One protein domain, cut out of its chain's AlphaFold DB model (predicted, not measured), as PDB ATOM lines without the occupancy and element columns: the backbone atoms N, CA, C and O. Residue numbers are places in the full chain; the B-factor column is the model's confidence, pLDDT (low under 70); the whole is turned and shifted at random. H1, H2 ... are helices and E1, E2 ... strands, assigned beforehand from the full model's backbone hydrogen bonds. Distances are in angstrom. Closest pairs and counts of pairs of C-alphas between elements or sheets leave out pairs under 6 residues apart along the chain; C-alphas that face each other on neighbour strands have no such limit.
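Overview. This is residues 5 to 92 of the 92 residues of an uncharacterized protein of Candidatus Omnitrophica bacterium (UniProt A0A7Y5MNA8). A strongly twisted sheet of three strands, E1, E2 and E3, folds over like an arch: the long hairpin of E2 and E3 bends sharply at residue 41 in E2 and residue 51 in E3, and E1 runs beside the first part of E2. The short helix H1 sits on the inside of the bend, reached by the loop of residues 58 to 71, and a separate small hairpin, E4 and E5, makes the end of the domain far from E1, with residues 83 to 88 sticking out. The printed part has 88 residues, with one named helix and five named strands in the order E1, E2, E3, H1, E4, E5; the larger sheet has the order E1 - E2 - E3 and the smaller one E4 - E5, both antiparallel. The class is mostly strand, though under half of the residues are in named elements. The whole is only just compact, close to loose, with a radius of gyration of the C-alphas of 14.2 A and spans of 40 by 31 by 23 A.

Along the chain. E2, the longest strand, holds residues 32 to 45, 26.4 A from first to last C-alpha. E3 holds residues 48 to 57, 20.2 A, and E1 residues 22 to 27, 16.5 A, beginning at C-alpha 22 at (253.356, 278.481, 345.470). H1 is residues 72 to 75, with C-alpha 72 at (259.292, 259.937, 340.601). E4 is residues 80 to 83 and E5 residues 88 to 91, ending at C-alpha 91 at (269.758, 255.233, 338.427).

Arrangement. E1, E2 and E3 form a meander, each strand the antiparallel neighbour of the one before, with E1 and E3 as edge strands. E2 bends by 109 degrees at residue 41 and E3 by 91 degrees at residue 51. In the hairpin of E2 and E3, N 43 and O 50 are 2.8 A apart and N 38 and O 55 are 3.1 A apart, within hydrogen-bond range. In the hairpin of E1 and E2, N 26 and O 33 are 2.8 A apart, also within range. H1 is on this sheet but only grazes it, with residues 73 to 75; its closest C-alphas to E3 are those of Phe 74 and Arg 50, 7.4 A. H1 is too short for a pair of O i and N i+4, but its one O i to N i+3 pair is within range. In the hairpin of E4 and E5, N 83 and O 88 are 2.9 A apart, within range. E4 is apart from E1, E2 and E3, while the closest C-alphas of E5 and H1, those of Leu 91 and Leu 75, are 7.3 A apart.

Size, cuts and confidence. The two farthest C-alphas, those of Glu 19 and Arg 85, are 42.9 A apart. The printed part has no cut and ends at the chain's last residue, 92. The link from E3 to H1, of 14 residues, is long; the other links between named elements are tight. Residues 27 to 32 and 83 to 88 stand free. Residues 5 to 21 hold no named element, and of these residues 5 to 14 have pLDDT under 70; the mean of the printed part is 82.7.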
ATOM      1  N   VAL A   5     261.352 267.534 351.116       59.50
ATOM      2  CA  VAL A   5     262.425 267.918 352.031       59.50
ATOM      3  C   VAL A   5     261.801 268.196 353.392       59.50
ATOM      4  O   VAL A   5     260.871 269.005 353.466       59.50
ATOM      5  N   ASN A   6     262.306 267.532 354.438       53.38
ATOM      6  CA  ASN A   6     261.959 267.805 355.829       53.38
ATOM      7  C   ASN A   6     262.730 269.054 356.321       53.38
ATOM      8  O   ASN A   6     263.950 268.991 356.448       53.38
ATOM      9  N   PRO A   7     262.063 270.182 356.615       51.72
ATOM     10  CA  PRO A   7     262.694 271.432 357.048       51.72
ATOM     11  C   PRO A   7     263.414 271.377 358.401       51.72
ATOM     12  O   PRO A   7     264.172 272.292 358.711       51.72
ATOM     13  N   LYS A   8     263.139 270.369 359.244       46.81
ATOM     14  CA  LYS A   8     263.699 270.294 360.608       46.81
ATOM     15  C   LYS A   8     265.112 269.740 360.676       46.81
ATOM     16  O   LYS A   8     265.776 269.927 361.692       46.81
ATOM     17  N   GLU A   9     265.569 269.079 359.623       48.94
ATOM     18  CA  GLU A   9     266.943 268.610 359.546       48.94
ATOM     19  C   GLU A   9     267.741 269.562 358.665       48.94
ATOM     20  O   GLU A   9     267.241 270.036 357.647       48.94
ATOM     21  N   ASN A  10     268.961 269.882 359.102       40.38
ATOM     22  CA  ASN A  10     269.905 270.811 358.481       40.38
ATOM     23  C   ASN A  10     270.349 270.352 357.079       40.38
ATOM     24  O   ASN A  10     271.529 270.107 356.833       40.38
ATOM     25  N   LEU A  11     269.425 270.269 356.128       47.03
ATOM     26  CA  LEU A  11     269.749 270.369 354.721       47.03
ATOM     27  C   LEU A  11     269.985 271.860 354.481       47.03
ATOM     28  O   LEU A  11     269.045 272.650 354.397       47.03
ATOM     29  N   ILE A  12     271.259 272.253 354.488       48.38
ATOM     30  CA  ILE A  12     271.736 273.613 354.216       48.38
ATOM     31  C   ILE A  12     271.367 273.947 352.762       48.38
ATOM     32  O   ILE A  12     272.195 273.865 351.866       48.38
ATOM     33  N   LEU A  13     270.097 274.251 352.498       60.12
ATOM     34  CA  LEU A  13     269.624 274.632 351.167       60.12
ATOM     35  C   LEU A  13     269.573 276.150 350.990       60.12
ATOM     36  O   LEU A  13     269.275 276.613 349.898       60.12
ATOM     37  N   GLY A  14     269.812 276.933 352.052       61.12
ATOM     38  CA  GLY A  14     269.689 278.394 351.998       61.12
ATOM     39  C   GLY A  14     268.300 278.880 351.558       61.12
ATOM     40  O   GLY A  14     268.158 280.037 351.175       61.12
ATOM     41  N   LEU A  15     267.288 278.004 351.579       70.00
ATOM     42  CA  LEU A  15     265.942 278.304 351.107       70.00
ATOM     43  C   LEU A  15     265.164 279.057 352.179       70.00
ATOM     44  O   LEU A  15     264.954 278.544 353.280       70.00
ATOM     45  N   ASP A  16     264.662 280.234 351.820       72.69
ATOM     46  CA  ASP A  16     263.680 280.940 352.628       72.69
ATOM     47  C   ASP A  16     262.282 280.358 352.374       72.69
ATOM     48  O   ASP A  16     261.645 280.592 351.348       72.69
ATOM     49  N   LEU A  17     261.794 279.560 353.325       72.31
ATOM     50  CA  LEU A  17     260.473 278.933 353.240       72.31
ATOM     51  C   LEU A  17     259.312 279.914 353.492       72.31
ATOM     52  O   LEU A  17     258.149 279.509 353.351       72.31
ATOM     53  N   SER A  18     259.601 281.164 353.880       77.12
ATOM     54  CA  SER A  18     258.596 282.210 354.090       77.12
ATOM     55  C   SER A  18     258.076 282.813 352.780       77.12
ATOM     56  O   SER A  18     256.912 283.214 352.729       77.12
ATOM     57  N   GLU A  19     258.860 282.739 351.698       81.31
ATOM     58  CA  GLU A  19     258.502 283.233 350.361       81.31
ATOM     59  C   GLU A  19     258.438 282.101 349.316       81.31
ATOM     60  O   GLU A  19     259.263 282.018 348.405       81.31
ATOM     61  N   PRO A  20     257.461 281.180 349.414       86.81
ATOM     62  CA  PRO A  20     257.361 280.089 348.460       86.81
ATOM     63  C   PRO A  20     256.808 280.545 347.109       86.81
ATOM     64  O   PRO A  20     255.882 281.352 347.057       86.81
ATOM     65  N   GLU A  21     257.258 279.916 346.017       90.69
ATOM     66  CA  GLU A  21     256.707 280.172 344.674       90.69
ATOM     67  C   GLU A  21     255.200 279.913 344.626       90.69
ATOM     68  O   GLU A  21     254.438 280.630 343.979       90.69
ATOM     69  N   ARG A  22     254.768 278.827 345.279       93.38
ATOM     70  CA  ARG A  22     253.356 278.481 345.470       93.38
ATOM     71  C   ARG A  22     253.180 277.434 346.560       93.38
ATOM     72  O   ARG A  22     254.077 276.641 346.841       93.38
ATOM     73  N   LYS A  23     251.972 277.362 347.116       91.69
ATOM     74  CA  LYS A  23     251.544 276.245 347.969       91.69
ATOM     75  C   LYS A  23     250.961 275.115 347.126       91.69
ATOM     76  O   LYS A  23     250.372 275.343 346.070       91.69
ATOM     77  N   VAL A  24     251.094 273.888 347.613       91.00
ATOM     78  CA  VAL A  24     250.521 272.701 346.972       91.00
ATOM     79  C   VAL A  24     249.872 271.795 348.009       91.00
ATOM     80  O   VAL A  24     250.425 271.577 349.084       91.00
ATOM     81  N   ARG A  25     248.693 271.257 347.677       89.69
ATOM     82  CA  ARG A  25     248.078 270.175 348.451       89.69
ATOM     83  C   ARG A  25     248.666 268.840 348.033       89.69
ATOM     84  O   ARG A  25     248.780 268.549 346.844       89.69
ATOM     85  N   ILE A  26     249.002 268.037 349.023       85.50
ATOM     86  CA  ILE A  26     249.658 266.751 348.867       85.50
ATOM     87  C   ILE A  26     248.820 265.725 349.597       85.50
ATOM     88  O   ILE A  26     248.589 265.863 350.791       85.50
ATOM     89  N   THR A  27     248.430 264.662 348.914       83.56
ATOM     90  CA  THR A  27     247.828 263.511 349.581       83.56
ATOM     91  C   THR A  27     248.934 262.564 350.031       83.56
ATOM     92  O   THR A  27     249.651 262.005 349.202       83.56
ATOM     93  N   THR A  28     249.086 262.400 351.343       78.88
ATOM     94  CA  THR A  28     249.922 261.362 351.960       78.88
ATOM     95  C   THR A  28     249.083 260.108 352.215       78.88
ATOM     96  O   THR A  28     247.861 260.133 352.065       78.88
ATOM     97  N   GLY A  29     249.715 259.007 352.635       74.56
ATOM     98  CA  GLY A  29     248.994 257.770 352.961       74.56
ATOM     99  C   GLY A  29     247.940 257.928 354.067       74.56
ATOM    100  O   GLY A  29     247.008 257.134 354.133       74.56
ATOM    101  N   SER A  30     248.059 258.957 354.913       77.50
ATOM    102  CA  SER A  30     247.133 259.208 356.021       77.50
ATOM    103  C   SER A  30     246.208 260.401 355.807       77.50
ATOM    104  O   SER A  30     245.062 260.367 356.252       77.50
ATOM    105  N   ARG A  31     246.715 261.499 355.230       82.12
ATOM    106  CA  ARG A  31     246.040 262.809 355.216       82.12
ATOM    107  C   ARG A  31     246.470 263.663 354.034       82.12
ATOM    108  O   ARG A  31     247.532 263.455 353.451       82.12
ATOM    109  N   THR A  32     245.657 264.661 353.721       85.81
ATOM    110  CA  THR A  32     246.070 265.743 352.829       85.81
ATOM    111  C   THR A  32     246.819 266.803 353.627       85.81
ATOM    112  O   THR A  32     246.258 267.375 354.556       85.81
ATOM    113  N   GLU A  33     248.049 267.087 353.220       87.69
ATOM    114  CA  GLU A  33     248.936 268.090 353.805       87.69
ATOM    115  C   GLU A  33     249.172 269.250 352.825       87.69
ATOM    116  O   GLU A  33     248.904 269.143 351.622       87.69
ATOM    117  N   VAL A  34     249.672 270.379 353.331       87.94
ATOM    118  CA  VAL A  34     250.035 271.549 352.515       87.94
ATOM    119  C   VAL A  34     251.543 271.770 352.571       87.94
ATOM    120  O   VAL A  34     252.100 272.027 353.636       87.94
ATOM    121  N   GLY A  35     252.193 271.714 351.409       88.00
ATOM    122  CA  GLY A  35     253.618 272.004 351.248       88.00
ATOM    123  C   GLY A  35     253.885 273.308 350.495       88.00
ATOM    124  O   GLY A  35     252.995 273.872 349.846       88.00
ATOM    125  N   SER A  36     255.130 273.772 350.569       89.75
ATOM    126  CA  SER A  36     255.674 274.876 349.768       89.75
ATOM    127  C   SER A  36     256.422 274.323 348.562       89.75
ATOM    128  O   SER A  36     257.234 273.423 348.730       89.75
ATOM    129  N   ILE A  37     256.187 274.850 347.364       90.38
ATOM    130  CA  ILE A  37     257.043 274.563 346.208       90.38
ATOM    131  C   ILE A  37     258.141 275.614 346.135       90.38
ATOM    132  O   ILE A  37     257.837 276.806 346.133       90.38
ATOM    133  N   MET A  38     259.378 275.135 346.035       89.38
ATOM    134  CA  MET A  38     260.584 275.933 345.828       89.38
ATOM    135  C   MET A  38     261.343 275.365 344.630       89.38
ATOM    136  O   MET A  38     261.360 274.145 344.445       89.38
ATOM    137  N   THR A  39     261.997 276.215 343.847       89.25
ATOM    138  CA  THR A  39     263.020 275.774 342.895       89.25
ATOM    139  C   THR A  39     264.386 275.858 343.558       89.25
ATOM    140  O   THR A  39     264.722 276.873 344.162       89.25
ATOM    141  N   VAL A  40     265.165 274.784 343.455       87.62
ATOM    142  CA  VAL A  40     266.585 274.775 343.817       87.62
ATOM    143  C   VAL A  40     267.432 274.801 342.553       87.62
ATOM    144  O   VAL A  40     267.115 274.119 341.572       87.62
ATOM    145  N   ASP A  41     268.514 275.574 342.578       89.25
ATOM    146  CA  ASP A  41     269.415 275.714 341.430       89.25
ATOM    147  C   ASP A  41     270.031 274.377 341.034       89.25
ATOM    148  O   ASP A  41     270.124 274.059 339.847       89.25
ATOM    149  N   GLU A  42     270.394 273.571 342.031       88.50
ATOM    150  CA  GLU A  42     270.965 272.250 341.852       88.50
ATOM    151  C   GLU A  42     270.464 271.288 342.938       88.50
ATOM    152  O   GLU A  42     270.402 271.626 344.118       88.50
ATOM    153  N   PHE A  43     270.082 270.081 342.524       87.38
ATOM    154  CA  PHE A  43     269.674 268.991 343.400       87.38
ATOM    155  C   PHE A  43     270.421 267.724 342.997       87.38
ATOM    156  O   PHE A  43     270.206 267.194 341.900       87.38
ATOM    157  N   GLU A  44     271.277 267.229 343.885       88.50
ATOM    158  CA  GLU A  44     272.050 266.009 343.676       88.50
ATOM    159  C   GLU A  44     271.503 264.860 344.524       88.50
ATOM    160  O   GLU A  44     271.283 264.994 345.727       88.50
ATOM    161  N   SER A  45     271.285 263.707 343.894       87.44
ATOM    162  CA  SER A  45     270.964 262.463 344.592       87.44
ATOM    163  C   SER A  45     271.274 261.255 343.710       87.44
ATOM    164  O   SER A  45     271.113 261.307 342.494       87.44
ATOM    165  N   LEU A  46     271.689 260.132 344.307       88.81
ATOM    166  CA  LEU A  46     271.997 258.885 343.583       88.81
ATOM    167  C   LEU A  46     272.974 259.105 342.405       88.81
ATOM    168  O   LEU A  46     272.789 258.534 341.329       88.81
ATOM    169  N   GLY A  47     273.968 259.984 342.587       89.31
ATOM    170  CA  GLY A  47     274.958 260.347 341.563       89.31
ATOM    171  C   GLY A  47     274.396 261.114 340.360       89.31
ATOM    172  O   GLY A  47     275.061 261.205 339.331       89.31
ATOM    173  N   ASN A  48     273.167 261.629 340.454       90.12
ATOM    174  CA  ASN A  48     272.507 262.392 339.402       90.12
ATOM    175  C   ASN A  48     272.224 263.814 339.875       90.12
ATOM    176  O   ASN A  48     271.727 264.024 340.980       90.12
ATOM    177  N   ILE A  49     272.484 264.776 338.992       91.50
ATOM    178  CA  ILE A  49     272.272 266.198 339.245       91.50
ATOM    179  C   ILE A  49     271.083 266.689 338.415       91.50
ATOM    180  O   ILE A  49     271.010 266.471 337.200       91.50
ATOM    181  N   ARG A  50     270.149 267.386 339.063       90.56
ATOM    182  CA  ARG A  50     269.076 268.148 338.413       90.56
ATOM    183  C   ARG A  50     269.283 269.630 338.660       90.56
ATOM    184  O   ARG A  50     269.485 270.032 339.795       90.56
ATOM    185  N   LYS A  51     269.180 270.433 337.604       92.75
ATOM    186  CA  LYS A  51     269.252 271.894 337.695       92.75
ATOM    187  C   LYS A  51     267.866 272.516 337.651       92.75
ATOM    188  O   LYS A  51     267.001 271.976 336.959       92.75
ATOM    189  N   ASN A  52     267.679 273.646 338.333       92.12
ATOM    190  CA  ASN A  52     266.401 274.363 338.426       92.12
ATOM    191  C   ASN A  52     265.245 273.414 338.790       92.12
ATOM    192  O   ASN A  52     264.219 273.343 338.107       92.12
ATOM    193  N   PHE A  53     265.457 272.597 339.821       90.56
ATOM    194  CA  PHE A  53     264.573 271.494 340.160       90.56
ATOM    195  C   PHE A  53     263.532 271.920 341.196       90.56
ATOM    196  O   PHE A  53     263.867 272.493 342.228       90.56
ATOM    197  N   GLN A  54     262.258 271.619 340.937       90.38
ATOM    198  CA  GLN A  54     261.186 271.929 341.882       90.38
ATOM    199  C   GLN A  54     261.098 270.870 342.980       90.38
ATOM    200  O   GLN A  54     260.837 269.697 342.713       90.38
ATOM    201  N   VAL A  55     261.219 271.315 344.226       88.19
ATOM    202  CA  VAL A  55     261.040 270.501 345.430       88.19
ATOM    203  C   VAL A  55     259.797 270.943 346.189       88.19
ATOM    204  O   VAL A  55     259.348 272.085 346.075       88.19
ATOM    205  N   VAL A  56     259.213 270.025 346.959       88.38
ATOM    206  CA  VAL A  56     258.165 270.353 347.922       88.38
ATOM    207  C   VAL A  56     258.754 270.315 349.327       88.38
ATOM    208  O   VAL A  56     259.226 269.284 349.794       88.38
ATOM    209  N   CYS A  57     258.706 271.445 350.015       85.88
ATOM    210  CA  CYS A  57     259.161 271.578 351.390       85.88
ATOM    211  C   CYS A  57     257.960 271.425 352.327       85.88
ATOM    212  O   CYS A  57     256.987 272.186 352.234       85.88
ATOM    213  N   HIS A  58     258.013 270.420 353.200       81.94
ATOM    214  CA  HIS A  58     257.000 270.159 354.220       81.94
ATOM    215  C   HIS A  58     257.591 269.274 355.322       81.94
ATOM    216  O   HIS A  58     258.297 268.312 355.019       81.94
ATOM    217  N   ASP A  59     257.271 269.572 356.580       78.38
ATOM    218  CA  ASP A  59     257.672 268.749 357.723       78.38
ATOM    219  C   ASP A  59     257.137 267.326 357.561       78.38
ATOM    220  O   ASP A  59     255.929 267.099 357.485       78.38
ATOM    221  N   LEU A  60     258.032 266.341 357.547       75.44
ATOM    222  CA  LEU A  60     257.595 264.955 357.628       75.44
ATOM    223  C   LEU A  60     257.137 264.657 359.064       75.44
ATOM    224  O   LEU A  60     257.755 265.127 360.026       75.44
ATOM    225  N   PRO A  61     256.062 263.868 359.249       76.25
ATOM    226  CA  PRO A  61     255.667 263.424 360.576       76.25
ATOM    227  C   PRO A  61     256.853 262.753 361.284       76.25
ATOM    228  O   PRO A  61     257.536 261.951 360.651       76.25
ATOM    229  N   PRO A  62     257.061 262.953 362.600       73.44
ATOM    230  CA  PRO A  62     258.191 262.346 363.319       73.44
ATOM    231  C   PRO A  62     258.267 260.816 363.199       73.44
ATOM    232  O   PRO A  62     259.322 260.218 363.348       73.44
ATOM    233  N   ARG A  63     257.129 260.167 362.923       78.62
ATOM    234  CA  ARG A  63     257.018 258.714 362.731       78.62
ATOM    235  C   ARG A  63     257.370 258.239 361.317       78.62
ATOM    236  O   ARG A  63     257.262 257.046 361.065       78.62
ATOM    237  N   ALA A  64     257.733 259.133 360.396       77.69
ATOM    238  CA  ALA A  64     258.066 258.765 359.021       77.69
ATOM    239  C   ALA A  64     259.333 257.896 358.938       77.69
ATOM    240  O   ALA A  64     259.430 257.069 358.037       77.69
ATOM    241  N   GLY A  65     260.270 258.055 359.882       80.06
ATOM    242  CA  GLY A  65     261.499 257.255 359.945       80.06
ATOM    243  C   GLY A  65     262.466 257.487 358.778       80.06
ATOM    244  O   GLY A  65     263.336 256.653 358.552       80.06
ATOM    245  N   VAL A  66     262.284 258.579 358.029       81.00
ATOM    246  CA  VAL A  66     263.118 258.995 356.897       81.00
ATOM    247  C   VAL A  66     263.286 260.514 356.905       81.00
ATOM    248  O   VAL A  66     262.372 261.234 357.317       81.00
ATOM    249  N   ASP A  67     264.411 260.990 356.381       76.50
ATOM    250  CA  ASP A  67     264.784 262.415 356.408       76.50
ATOM    251  C   ASP A  67     264.183 263.200 355.227       76.50
ATOM    252  O   ASP A  67     264.089 264.426 355.228       76.50
ATOM    253  N   GLY A  68     263.722 262.486 354.201       81.06
ATOM    254  CA  GLY A  68     263.138 263.052 352.993       81.06
ATOM    255  C   GLY A  68     262.570 261.969 352.085       81.06
ATOM    256  O   GLY A  68     262.707 260.772 352.345       81.06
ATOM    257  N   VAL A  69     261.923 262.385 350.997       85.75
ATOM    258  CA  VAL A  69     261.380 261.456 349.996       85.75
ATOM    259  C   VAL A  69     261.775 261.911 348.600       85.75
ATOM    260  O   VAL A  69     261.482 263.039 348.198       85.75
ATOM    261  N   LEU A  70     262.381 261.004 347.832       87.50
ATOM    262  CA  LEU A  70     262.649 261.227 346.416       87.50
ATOM    263  C   LEU A  70     261.396 260.895 345.591       87.50
ATOM    264  O   LEU A  70     260.882 259.776 345.611       87.50
ATOM    265  N   GLY A  71     260.889 261.884 344.862       87.19
ATOM    266  CA  GLY A  71     259.762 261.734 343.950       87.19
ATOM    267  C   GLY A  71     260.127 261.035 342.637       87.19
ATOM    268  O   GLY A  71     261.272 261.003 342.195       87.19
ATOM    269  N   LEU A  72     259.117 260.505 341.944       88.88
ATOM    270  CA  LEU A  72     259.292 259.937 340.601       88.88
ATOM    271  C   LEU A  72     259.719 260.982 339.559       88.88
ATOM    272  O   LEU A  72     260.227 260.612 338.511       88.88
ATOM    273  N   ASP A  73     259.480 262.268 339.787       88.50
ATOM    274  CA  ASP A  73     259.846 263.347 338.864       88.50
ATOM    275  C   ASP A  73     261.356 263.509 338.648       88.50
ATOM    276  O   ASP A  73     261.766 263.780 337.525       88.50
ATOM    277  N   PHE A  74     262.186 263.253 339.652       89.44
ATOM    278  CA  PHE A  74     263.644 263.166 339.480       89.44
ATOM    279  C   PHE A  74     264.072 261.841 338.862       89.44
ATOM    280  O   PHE A  74     264.967 261.829 338.024       89.44
ATOM    281  N   LEU A  75     263.419 260.738 339.257       90.12
ATOM    282  CA  LEU A  75     263.732 259.387 338.776       90.12
ATOM    283  C   LEU A  75     263.360 259.206 337.293       90.12
ATOM    284  O   LEU A  75     263.915 258.352 336.608       90.12
ATOM    285  N   ARG A  76     262.416 260.006 336.781       88.94
ATOM    286  CA  ARG A  76     262.009 260.010 335.369       88.94
ATOM    287  C   ARG A  76     263.194 260.295 334.450       88.94
ATOM    288  O   ARG A  76     264.058 261.106 334.758       88.94
ATOM    289  N   GLY A  77     263.186 259.645 333.289       90.38
ATOM    290  CA  GLY A  77     264.262 259.752 332.302       90.38
ATOM    291  C   GLY A  77     265.466 258.852 332.585       90.38
ATOM    292  O   GLY A  77     266.359 258.799 331.750       90.38
ATOM    293  N   HIS A  78     265.466 258.117 333.702       90.38
ATOM    294  CA  HIS A  78     266.488 257.128 334.039       90.38
ATOM    295  C   HIS A  78     265.905 255.722 334.109       90.38
ATOM    296  O   HIS A  78     264.713 255.515 334.369       90.38
ATOM    297  N   ARG A  79     266.775 254.729 333.944       92.69
ATOM    298  CA  ARG A  79     266.492 253.354 334.326       92.69
ATOM    299  C   ARG A  79     266.706 253.205 335.830       92.69
ATOM    300  O   ARG A  79     267.835 253.243 336.312       92.69
ATOM    301  N   LEU A  80     265.608 252.978 336.543       93.38
ATOM    302  CA  LEU A  80     265.599 252.625 337.957       93.38
ATOM    303  C   LEU A  80     265.871 251.127 338.133       93.38
ATOM    304  O   LEU A  80     265.147 250.298 337.578       93.38
ATOM    305  N   LEU A  81     266.888 250.781 338.921       94.25
ATOM    306  CA  LEU A  81     267.125 249.416 339.389       94.25
ATOM    307  C   LEU A  81     267.064 249.404 340.912       94.25
ATOM    308  O   LEU A  81     267.806 250.131 341.571       94.25
ATOM    309  N   LEU A  82     266.172 248.569 341.435       94.06
ATOM    310  CA  LEU A  82     265.994 248.330 342.857       94.06
ATOM    311  C   LEU A  82     266.273 246.853 343.132       94.06
ATOM    312  O   LEU A  82     265.559 245.991 342.621       94.06
ATOM    313  N   ASP A  83     267.302 246.580 343.923       94.94
ATOM    314  CA  ASP A  83     267.597 245.246 344.428       94.94
ATOM    315  C   ASP A  83     267.291 245.216 345.923       94.94
ATOM    316  O   ASP A  83     268.020 245.758 346.752       94.94
ATOM    317  N   LEU A  84     266.164 244.596 346.265       94.69
ATOM    318  CA  LEU A  84     265.702 244.497 347.646       94.69
ATOM    319  C   LEU A  84     266.412 243.395 348.434       94.69
ATOM    320  O   LEU A  84     266.334 243.389 349.659       94.69
ATOM    321  N   ARG A  85     267.072 242.456 347.749       96.19
ATOM    322  CA  ARG A  85     267.825 241.385 348.400       96.19
ATOM    323  C   ARG A  85     269.189 241.898 348.836       96.19
ATOM    324  O   ARG A  85     269.575 241.698 349.980       96.19
ATOM    325  N   GLU A  86     269.871 242.572 347.922       96.00
ATOM    326  CA  GLU A  86     271.190 243.157 348.160       96.00
ATOM    327  C   GLU A  86     271.095 244.543 348.821       96.00
ATOM    328  O   GLU A  86     272.093 245.081 349.292       96.00
ATOM    329  N   GLY A  87     269.892 245.124 348.887       91.56
ATOM    330  CA  GLY A  87     269.623 246.366 349.606       91.56
ATOM    331  C   GLY A  87     270.162 247.614 348.909       91.56
ATOM    332  O   GLY A  87     270.554 248.563 349.587       91.56
ATOM    333  N   PHE A  88     270.190 247.638 347.573       91.94
ATOM    334  CA  PHE A  88     270.686 248.790 346.822       91.94
ATOM    335  C   PHE A  88     269.711 249.302 345.763       91.94
ATOM    336  O   PHE A  88     268.804 248.626 345.272       91.94
ATOM    337  N   LEU A  89     269.949 250.553 345.399       92.69
ATOM    338  CA  LEU A  89     269.186 251.336 344.447       92.69
ATOM    339  C   LEU A  89     270.175 252.038 343.517       92.69
ATOM    340  O   LEU A  89     271.175 252.584 343.978       92.69
ATOM    341  N   SER A  90     269.893 252.060 342.215       91.62
ATOM    342  CA  SER A  90     270.673 252.844 341.252       91.62
ATOM    343  C   SER A  90     269.803 253.454 340.157       91.62
ATOM    344  O   SER A  90     268.737 252.933 339.813       91.62
ATOM    345  N   LEU A  91     270.295 254.563 339.606       92.31
ATOM    346  CA  LEU A  91     269.758 255.233 338.427       92.31
ATOM    347  C   LEU A  91     270.823 255.228 337.332       92.31
ATOM    348  O   LEU A  91     271.980 255.541 337.606       92.31
ATOM    349  N   LYS A  92     270.427 254.865 336.111       85.69
ATOM    350  CA  LYS A  92     271.271 254.900 334.909       85.69
ATOM    351  C   LYS A  92     270.607 255.695 333.799       85.69
ATOM    352  O   LYS A  92     269.366 255.589 333.678       85.69
TER     353      LYS A  92